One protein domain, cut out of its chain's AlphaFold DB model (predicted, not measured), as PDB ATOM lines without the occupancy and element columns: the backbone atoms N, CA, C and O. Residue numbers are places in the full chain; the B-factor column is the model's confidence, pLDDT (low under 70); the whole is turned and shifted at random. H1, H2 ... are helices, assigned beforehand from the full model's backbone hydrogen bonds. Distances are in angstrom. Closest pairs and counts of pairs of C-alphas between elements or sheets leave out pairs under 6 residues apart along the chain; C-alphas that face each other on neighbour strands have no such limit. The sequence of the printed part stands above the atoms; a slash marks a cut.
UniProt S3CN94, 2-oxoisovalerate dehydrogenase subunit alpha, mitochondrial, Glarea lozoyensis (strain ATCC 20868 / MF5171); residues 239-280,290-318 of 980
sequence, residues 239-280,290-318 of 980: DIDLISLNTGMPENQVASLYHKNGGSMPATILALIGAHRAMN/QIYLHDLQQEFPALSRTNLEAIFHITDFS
ATOM      1  N   ASP A 239      18.413  18.415 -22.027       84.81
ATOM      2  CA  ASP A 239      19.781  18.816 -22.337       84.81
ATOM      3  C   ASP A 239      20.040  20.305 -22.058       84.81
ATOM      4  O   ASP A 239      21.102  20.670 -21.548       84.81
ATOM      5  N   ILE A 240      19.072  21.167 -22.385       86.50
ATOM      6  CA  ILE A 240      19.133  22.611 -22.127       86.50
ATOM      7  C   ILE A 240      19.112  22.885 -20.619       86.50
ATOM      8  O   ILE A 240      19.948  23.654 -20.142       86.50
ATOM      9  N   ASP A 241      18.229  22.214 -19.876       85.81
ATOM     10  CA  ASP A 241      18.097  22.352 -18.423       85.81
ATOM     11  C   ASP A 241      19.394  21.902 -17.721       85.81
ATOM     12  O   ASP A 241      19.900  22.592 -16.837       85.81
ATOM     13  N   LEU A 242      20.012  20.802 -18.174       84.94
ATOM     14  CA  LEU A 242      21.290  20.314 -17.639       84.94
ATOM     15  C   LEU A 242      22.467  21.254 -17.919       84.94
ATOM     16  O   LEU A 242      23.325  21.437 -17.051       84.94
ATOM     17  N   ILE A 243      22.560  21.837 -19.117       84.69
ATOM     18  CA  ILE A 243      23.629  22.799 -19.422       84.69
ATOM     19  C   ILE A 243      23.398  24.095 -18.635       84.69
ATOM     20  O   ILE A 243      24.351  24.634 -18.074       84.69
ATOM     21  N   SER A 244      22.154  24.574 -18.538       86.94
ATOM     22  CA  SER A 244      21.802  25.775 -17.769       86.94
ATOM     23  C   SER A 244      22.128  25.608 -16.281       86.94
ATOM     24  O   SER A 244      22.829  26.446 -15.715       86.94
ATOM     25  N   LEU A 245      21.747  24.475 -15.681       85.94
ATOM     26  CA  LEU A 245      22.002  24.176 -14.270       85.94
ATOM     27  C   LEU A 245      23.499  24.096 -13.938       85.94
ATOM     28  O   LEU A 245      23.929  24.577 -12.893       85.94
ATOM     29  N   ASN A 246      24.301  23.503 -14.826       83.88
ATOM     30  CA  ASN A 246      25.729  23.312 -14.568       83.88
ATOM     31  C   ASN A 246      26.574  24.565 -14.848       83.88
ATOM     32  O   ASN A 246      27.607  24.737 -14.206       83.88
ATOM     33  N   THR A 247      26.160  25.417 -15.791       81.19
ATOM     34  CA  THR A 247      26.904  26.629 -16.201       81.19
ATOM     35  C   THR A 247      26.384  27.921 -15.567       81.19
ATOM     36  O   THR A 247      27.010  28.963 -15.713       81.19
ATOM     37  N   GLY A 248      25.214  27.894 -14.919       78.50
ATOM     38  CA  GLY A 248      24.560  29.091 -14.379       78.50
ATOM     39  C   GLY A 248      24.015  30.057 -15.443       78.50
ATOM     40  O   GLY A 248      23.514  31.130 -15.105       78.50
ATOM     41  N   MET A 249      24.087  29.707 -16.735       81.69
ATOM     42  CA  MET A 249      23.599  30.543 -17.836       81.69
ATOM     43  C   MET A 249      22.069  30.473 -17.973       81.69
ATOM     44  O   MET A 249      21.501  29.390 -17.829       81.69
ATOM     45  N   PRO A 250      21.378  31.567 -18.356       82.06
ATOM     46  CA  PRO A 250      19.927  31.552 -18.540       82.06
ATOM     47  C   PRO A 250      19.492  30.570 -19.638       82.06
ATOM     48  O   PRO A 250      20.044  30.592 -20.742       82.06
ATOM     49  N   GLU A 251      18.443  29.783 -19.377       81.56
ATOM     50  CA  GLU A 251      17.906  28.752 -20.288       81.56
ATOM     51  C   GLU A 251      17.682  29.268 -21.720       81.56
ATOM     52  O   GLU A 251      18.017  28.593 -22.689       81.56
ATOM     53  N   ASN A 252      17.217  30.513 -21.876       79.38
ATOM     54  CA  ASN A 252      16.977  31.132 -23.186       79.38
ATOM     55  C   ASN A 252      18.255  31.273 -24.041       79.38
ATOM     56  O   ASN A 252      18.207  31.154 -25.268       79.38
ATOM     57  N   GLN A 253      19.406  31.534 -23.411       80.31
ATOM     58  CA  GLN A 253      20.690  31.654 -24.112       80.31
ATOM     59  C   GLN A 253      21.252  30.276 -24.472       80.31
ATOM     60  O   GLN A 253      21.739  30.079 -25.588       80.31
ATOM     61  N   VAL A 254      21.123  29.315 -23.556       82.94
ATOM     62  CA  VAL A 254      21.544  27.924 -23.760       82.94
ATOM     63  C   VAL A 254      20.711  27.261 -24.857       82.94
ATOM     64  O   VAL A 254      21.281  26.642 -25.749       82.94
ATOM     65  N   ALA A 255      19.392  27.473 -24.876       85.44
ATOM     66  CA  ALA A 255      18.499  26.980 -25.923       85.44
ATOM     67  C   ALA A 255      18.893  27.507 -27.312       85.44
ATOM     68  O   ALA A 255      18.985  26.742 -28.274       85.44
ATOM     69  N   SER A 256      19.200  28.805 -27.418       85.12
ATOM     70  CA  SER A 256      19.663  29.422 -28.668       85.12
ATOM     71  C   SER A 256      20.973  28.797 -29.169       85.12
ATOM     72  O   SER A 256      21.092  28.445 -30.345       85.12
ATOM     73  N   LEU A 257      21.943  28.578 -28.271       81.38
ATOM     74  CA  LEU A 257      23.215  27.922 -28.597       81.38
ATOM     75  C   LEU A 257      23.044  26.435 -28.938       81.38
ATOM     76  O   LEU A 257      23.688  25.944 -29.866       81.38
ATOM     77  N   TYR A 258      22.160  25.736 -28.234       86.31
ATOM     78  CA  TYR A 258      21.873  24.319 -28.441       86.31
ATOM     79  C   TYR A 258      21.232  24.066 -29.808       86.31
ATOM     80  O   TYR A 258      21.669  23.192 -30.564       86.31
ATOM     81  N   HIS A 259      20.257  24.893 -30.193       85.00
ATOM     82  CA  HIS A 259      19.642  24.818 -31.518       85.00
ATOM     83  C   HIS A 259      20.599  25.249 -32.637       85.00
ATOM     84  O   HIS A 259      20.608  24.622 -33.698       85.00
ATOM     85  N   LYS A 260      21.455  26.254 -32.401       84.69
ATOM     86  CA  LYS A 260      22.480  26.683 -33.369       84.69
ATOM     87  C   LYS A 260      23.507  25.582 -33.665       84.69
ATOM     88  O   LYS A 260      23.976  25.488 -34.795       84.69
ATOM     89  N   ASN A 261      23.812  24.737 -32.681       82.69
ATOM     90  CA  ASN A 261      24.763  23.627 -32.800       82.69
ATOM     91  C   ASN A 261      24.090  22.275 -33.111       82.69
ATOM     92  O   ASN A 261      24.636  21.216 -32.800       82.69
ATOM     93  N   GLY A 262      22.910  22.295 -33.741       77.38
ATOM     94  CA  GLY A 262      22.274  21.097 -34.298       77.38
ATOM     95  C   GLY A 262      21.593  20.181 -33.278       77.38
ATOM     96  O   GLY A 262      21.336  19.024 -33.599       77.38
ATOM     97  N   GLY A 263      21.291  20.676 -32.073       78.38
ATOM     98  CA  GLY A 263      20.589  19.906 -31.043       78.38
ATOM     99  C   GLY A 263      21.451  18.815 -30.409       78.38
ATOM    100  O   GLY A 263      20.970  17.715 -30.157       78.38
ATOM    101  N   SER A 264      22.743  19.097 -30.220       83.12
ATOM    102  CA  SER A 264      23.706  18.186 -29.602       83.12
ATOM    103  C   SER A 264      24.340  18.825 -28.367       83.12
ATOM    104  O   SER A 264      24.963  19.887 -28.454       83.12
ATOM    105  N   MET A 265      24.243  18.143 -27.223       83.06
ATOM    106  CA  MET A 265      24.864  18.581 -25.969       83.06
ATOM    107  C   MET A 265      26.402  18.710 -26.079       83.06
ATOM    108  O   MET A 265      26.907  19.796 -25.788       83.06
ATOM    109  N   PRO A 266      27.166  17.719 -26.595       85.81
ATOM    110  CA  PRO A 266      28.621  17.857 -26.738       85.81
ATOM    111  C   PRO A 266      29.064  19.010 -27.650       85.81
ATOM    112  O   PRO A 266      29.993  19.745 -27.312       85.81
ATOM    113  N   ALA A 267      28.385  19.215 -28.785       85.19
ATOM    114  CA  ALA A 267      28.707  20.308 -29.707       85.19
ATOM    115  C   ALA A 267      28.460  21.687 -29.074       85.19
ATOM    116  O   ALA A 267      29.227  22.626 -29.289       85.19
ATOM    117  N   THR A 268      27.419  21.793 -28.245       87.50
ATOM    118  CA  THR A 268      27.071  23.025 -27.526       87.50
ATOM    119  C   THR A 268      28.094  23.351 -26.439       87.50
ATOM    120  O   THR A 268      28.532  24.495 -26.338       87.50
ATOM    121  N   ILE A 269      28.553  22.348 -25.683       86.62
ATOM    122  CA  ILE A 269      29.586  22.530 -24.652       86.62
ATOM    123  C   ILE A 269      30.941  22.892 -25.293       86.62
ATOM    124  O   ILE A 269      31.630  23.788 -24.808       86.62
ATOM    125  N   LEU A 270      31.309  22.282 -26.426       87.88
ATOM    126  CA  LEU A 270      32.523  22.663 -27.166       87.88
ATOM    127  C   LEU A 270      32.459  24.097 -27.711       87.88
ATOM    128  O   LEU A 270      33.472  24.797 -27.703       87.88
ATOM    129  N   ALA A 271      31.282  24.557 -28.145       84.06
ATOM    130  CA  ALA A 271      31.089  25.943 -28.561       84.06
ATOM    131  C   ALA A 271      31.250  26.928 -27.387       84.06
ATOM    132  O   ALA A 271      31.847  27.989 -27.570       84.06
ATOM    133  N   LEU A 272      30.789  26.565 -26.183       83.81
ATOM    134  CA  LEU A 272      30.997  27.351 -24.959       83.81
ATOM    135  C   LEU A 272      32.480  27.419 -24.565       83.81
ATOM    136  O   LEU A 272      32.986  28.501 -24.275       83.81
ATOM    137  N   ILE A 273      33.206  26.301 -24.651       84.12
ATOM    138  CA  ILE A 273      34.662  26.257 -24.424       84.12
ATOM    139  C   ILE A 273      35.403  27.127 -25.449       84.12
ATOM    140  O   ILE A 273      36.308  27.883 -25.091       84.12
ATOM    141  N   GLY A 274      35.005  27.063 -26.723       80.94
ATOM    142  CA  GLY A 274      35.556  27.913 -27.779       80.94
ATOM    143  C   GLY A 274      35.304  29.403 -27.533       80.94
ATOM    144  O   GLY A 274      36.205  30.215 -27.740       80.94
ATOM    145  N   ALA A 275      34.115  29.758 -27.037       78.31
ATOM    146  CA  ALA A 275      33.768  31.128 -26.667       78.31
ATOM    147  C   ALA A 275      34.567  31.619 -25.450       78.31
ATOM    148  O   ALA A 275      35.101  32.722 -25.497       78.31
ATOM    149  N   HIS A 276      34.726  30.795 -24.409       75.69
ATOM    150  CA  HIS A 276      35.568  31.111 -23.248       75.69
ATOM    151  C   HIS A 276      37.026  31.357 -23.660       75.69
ATOM    152  O   HIS A 276      37.651  32.331 -23.249       75.69
ATOM    153  N   ARG A 277      37.559  30.524 -24.559       74.44
ATOM    154  CA  ARG A 277      38.929  30.665 -25.066       74.44
ATOM    155  C   ARG A 277      39.144  31.958 -25.859       74.44
ATOM    156  O   ARG A 277      40.240  32.503 -25.837       74.44
ATOM    157  N   ALA A 278      38.108  32.467 -26.525       72.25
ATOM    158  CA  ALA A 278      38.161  33.756 -27.211       72.25
ATOM    159  C   ALA A 278      38.175  34.959 -26.245       72.25
ATOM    160  O   ALA A 278      38.591  36.043 -26.646       72.25
ATOM    161  N   MET A 279      37.746  34.775 -24.989       67.62
ATOM    162  CA  MET A 279      37.743  35.823 -23.959       67.62
ATOM    163  C   MET A 279      39.090  35.969 -23.233       67.62
ATOM    164  O   MET A 279      39.268  36.951 -22.522       67.62
ATOM    165  N   ASN A 280      40.040  35.047 -23.453       61.38
ATOM    166  CA  ASN A 280      41.442  35.128 -23.009       61.38
ATOM    167  C   ASN A 280      41.614  35.513 -21.522       61.38
ATOM    168  O   ASN A 280      42.450  36.342 -21.169       61.38
ATOM    169  N   GLN A 290      45.348  23.900  -9.426       77.31
ATOM    170  CA  GLN A 290      46.256  22.992 -10.133       77.31
ATOM    171  C   GLN A 290      46.140  21.535  -9.663       77.31
ATOM    172  O   GLN A 290      46.250  20.620 -10.484       77.31
ATOM    173  N   ILE A 291      45.884  21.311  -8.371       78.44
ATOM    174  CA  ILE A 291      45.628  19.969  -7.824       78.44
ATOM    175  C   ILE A 291      44.309  19.429  -8.381       78.44
ATOM    176  O   ILE A 291      44.249  18.300  -8.865       78.44
ATOM    177  N   TYR A 292      43.269  20.261  -8.400       81.69
ATOM    178  CA  TYR A 292      41.960  19.841  -8.878       81.69
ATOM    179  C   TYR A 292      41.937  19.540 -10.388       81.69
ATOM    180  O   TYR A 292      41.363  18.538 -10.822       81.69
ATOM    181  N   LEU A 293      42.618  20.358 -11.196       80.44
ATOM    182  CA  LEU A 293      42.783  20.105 -12.631       80.44
ATOM    183  C   LEU A 293      43.584  18.827 -12.902       80.44
ATOM    184  O   LEU A 293      43.290  18.121 -13.865       80.44
ATOM    185  N   HIS A 294      44.566  18.508 -12.055       81.00
ATOM    186  CA  HIS A 294      45.314  17.258 -12.151       81.00
ATOM    187  C   HIS A 294      44.422  16.038 -11.865       81.00
ATOM    188  O   HIS A 294      44.457  15.074 -12.629       81.00
ATOM    189  N   ASP A 295      43.570  16.102 -10.840       83.12
ATOM    190  CA  ASP A 295      42.627  15.025 -10.512       83.12
ATOM    191  C   ASP A 295      41.589  14.811 -11.626       83.12
ATOM    192  O   ASP A 295      41.349  13.680 -12.055       83.12
ATOM    193  N   LEU A 296      41.024  15.894 -12.171       80.12
ATOM    194  CA  LEU A 296      40.114  15.830 -13.322       80.12
ATOM    195  C   LEU A 296      40.791  15.274 -14.579       80.12
ATOM    196  O   LEU A 296      40.162  14.546 -15.346       80.12
ATOM    197  N   GLN A 297      42.066  15.600 -14.801       83.25
ATOM    198  CA  GLN A 297      42.831  15.093 -15.939       83.25
ATOM    199  C   GLN A 297      43.146  13.594 -15.802       83.25
ATOM    200  O   GLN A 297      43.203  12.892 -16.813       83.25
ATOM    201  N   GLN A 298      43.306  13.084 -14.576       81.25
ATOM    202  CA  GLN A 298      43.393  11.641 -14.324       81.25
ATOM    203  C   GLN A 298      42.049  10.933 -14.544       81.25
ATOM    204  O   GLN A 298      42.023   9.807 -15.043       81.25
ATOM    205  N   GLU A 299      40.937  11.587 -14.200       80.81
ATOM    206  CA  GLU A 299      39.590  11.032 -14.357       80.81
ATOM    207  C   GLU A 299      39.125  11.022 -15.829       80.81
ATOM    208  O   GLU A 299      38.554  10.030 -16.290       80.81
ATOM    209  N   PHE A 300      39.441  12.077 -16.594       84.19
ATOM    210  CA  PHE A 300      39.057  12.255 -18.003       84.19
ATOM    211  C   PHE A 300      40.273  12.519 -18.919       84.19
ATOM    212  O   PHE A 300      40.410  13.611 -19.480       84.19
ATOM    213  N   PRO A 301      41.141  11.516 -19.162       79.69
ATOM    214  CA  PRO A 301      42.399  11.689 -19.902       79.69
ATOM    215  C   PRO A 301      42.223  12.050 -21.388       79.69
ATOM    216  O   PRO A 301      43.174  12.484 -22.035       79.69
ATOM    217  N   ALA A 302      41.017  11.877 -21.942       78.56
ATOM    218  CA  ALA A 302      40.692  12.230 -23.324       78.56
ATOM    219  C   ALA A 302      40.529  13.748 -23.553       78.56
ATOM    220  O   ALA A 302      40.562  14.200 -24.698       78.56
ATOM    221  N   LEU A 303      40.346  14.542 -22.490       80.62
ATOM    222  CA  LEU A 303      40.178  15.993 -22.569       80.62
ATOM    223  C   LEU A 303      41.513  16.698 -22.281       80.62
ATOM    224  O   LEU A 303      42.192  16.409 -21.300       80.62
ATOM    225  N   SER A 304      41.910  17.650 -23.133       83.69
ATOM    226  CA  SER A 304      43.135  18.429 -22.916       83.69
ATOM    227  C   SER A 304      43.015  19.326 -21.681       83.69
ATOM    228  O   SER A 304      41.954  19.906 -21.452       83.69
ATOM    229  N   ARG A 305      44.119  19.532 -20.951       81.31
ATOM    230  CA  ARG A 305      44.174  20.372 -19.735       81.31
ATOM    231  C   ARG A 305      43.542  21.758 -19.918       81.31
ATOM    232  O   ARG A 305      42.771  22.190 -19.074       81.31
ATOM    233  N   THR A 306      43.754  22.385 -21.074       80.62
ATOM    234  CA  THR A 306      43.161  23.686 -21.432       80.62
ATOM    235  C   THR A 306      41.634  23.660 -21.573       80.62
ATOM    236  O   THR A 306      40.976  24.670 -21.364       80.62
ATOM    237  N   ASN A 307      41.052  22.518 -21.951       83.56
ATOM    238  CA  ASN A 307      39.597  22.367 -22.065       83.56
ATOM    239  C   ASN A 307      38.972  22.120 -20.689       83.56
ATOM    240  O   ASN A 307      37.885  22.619 -20.429       83.56
ATOM    241  N   LEU A 308      39.661  21.383 -19.813       83.69
ATOM    242  CA  LEU A 308      39.229  21.160 -18.432       83.69
ATOM    243  C   LEU A 308      39.265  22.456 -17.615       83.69
ATOM    244  O   LEU A 308      38.330  22.730 -16.873       83.69
ATOM    245  N   GLU A 309      40.288  23.283 -17.821       82.50
ATOM    246  CA  GLU A 309      40.376  24.620 -17.231       82.50
ATOM    247  C   GLU A 309      39.227  25.525 -17.694       82.50
ATOM    248  O   GLU A 309      38.533  26.115 -16.870       82.50
ATOM    249  N   ALA A 310      38.930  25.551 -18.998       81.31
ATOM    250  CA  ALA A 310      37.790  26.302 -19.518       81.31
ATOM    251  C   ALA A 310      36.446  25.822 -18.940       81.31
ATOM    252  O   ALA A 310      35.599  26.644 -18.611       81.31
ATOM    253  N   ILE A 311      36.244  24.509 -18.772       84.81
ATOM    254  CA  ILE A 311      35.038  23.959 -18.124       84.81
ATOM    255  C   ILE A 311      34.958  24.402 -16.658       84.81
ATOM    256  O   ILE A 311      33.877  24.738 -16.174       84.81
ATOM    257  N   PHE A 312      36.093  24.444 -15.963       82.81
ATOM    258  CA  PHE A 312      36.147  24.879 -14.573       82.81
ATOM    259  C   PHE A 312      35.745  26.347 -14.416       82.81
ATOM    260  O   PHE A 312      34.935  26.674 -13.552       82.81
ATOM    261  N   HIS A 313      36.201  27.211 -15.321       79.44
ATOM    262  CA  HIS A 313      35.786  28.612 -15.353       79.44
ATOM    263  C   HIS A 313      34.324  28.806 -15.770       79.44
ATOM    264  O   HIS A 313      33.626  29.619 -15.177       79.44
ATOM    265  N   ILE A 314      33.827  28.038 -16.745       82.75
ATOM    266  CA  ILE A 314      32.428  28.116 -17.209       82.75
ATOM    267  C   ILE A 314      31.429  27.686 -16.116       82.75
ATOM    268  O   ILE A 314      30.258  28.044 -16.180       82.75
ATOM    269  N   THR A 315      31.869  26.913 -15.121       83.00
ATOM    270  CA  THR A 315      31.022  26.431 -14.015       83.00
ATOM    271  C   THR A 315      31.281  27.156 -12.693       83.00
ATOM    272  O   THR A 315      30.968  26.611 -11.633       83.00
ATOM    273  N   ASP A 316      31.877  28.354 -12.740       77.56
ATOM    274  CA  ASP A 316      32.236  29.161 -11.565       77.56
ATOM    275  C   ASP A 316      33.045  28.370 -10.519       77.56
ATOM    276  O   ASP A 316      32.778  28.415  -9.318       77.56
ATOM    277  N   PHE A 317      34.052  27.615 -10.975       75.81
ATOM    278  CA  PHE A 317      34.959  26.828 -10.130       75.81
ATOM    279  C   PHE A 317      34.253  25.724  -9.309       75.81
ATOM    280  O   PHE A 317      34.784  25.216  -8.317       75.81
ATOM    281  N   SER A 318      33.052  25.308  -9.733       80.81
ATOM    282  CA  SER A 318      32.310  24.217  -9.104       80.81
ATOM    283  C   SER A 318      32.839  22.848  -9.536       80.81
ATOM    284  O   SER A 318      32.671  22.393 -10.671       80.81
TER     285      SER A 318
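Overview. This is residues 239 to 280 and 290 to 318 of the 980 residues of the protein "2-oxoisovalerate dehydrogenase subunit alpha, mitochondrial" of Glarea lozoyensis (strain ATCC 20868 / MF5171) (UniProt S3CN94). The longest helix, H3, lies between two helix pairs: H1 and H2 near its first residues, and H5, crossing its later part, with H4 packed on H5. The all-helix printed part has 71 residues with five named helices, H1 to H5 in order; it is compact, with a radius of gyration of the C-alphas of 12.4 A, spanning 34 by 24 by 20 A.

Arrangement. H3, residues 265 to 278, touches H5, residues 305 to 314, with residues 272 to 277 alone, about perpendicular at 87 degrees; the closest C-alphas, of Ile 273 and Ala 310, are 5.8 A apart. H4, residues 290 to 299, touches H5, closest at C-alphas 297 and 305, 6.6 A, and is apart from H3. H1, residues 239 to 247, touches H3 at its residues 265 to 269 alone, closest at C-alphas 239 and 265, 6.3 A. H2, residues 251 to 260, touches H1 at a steep tilt of 58 degrees, opposite ways, closest at C-alphas 251 and 244, 5.5 A. In these five helices every O i to N i+4 pair is within hydrogen-bond range.

Along the chain. H3 measures 20.2 A from C-alpha 265 at (24.864, 18.581, -25.969); H5, 14.3 A, ends at C-alpha 314 at (32.428, 28.116, -17.209).

Size, cuts and confidence. Residues 281 to 289 are not printed, leaving 18.3 A between C-alphas 280 and 290. Residues 279 to 280 have pLDDT under 70.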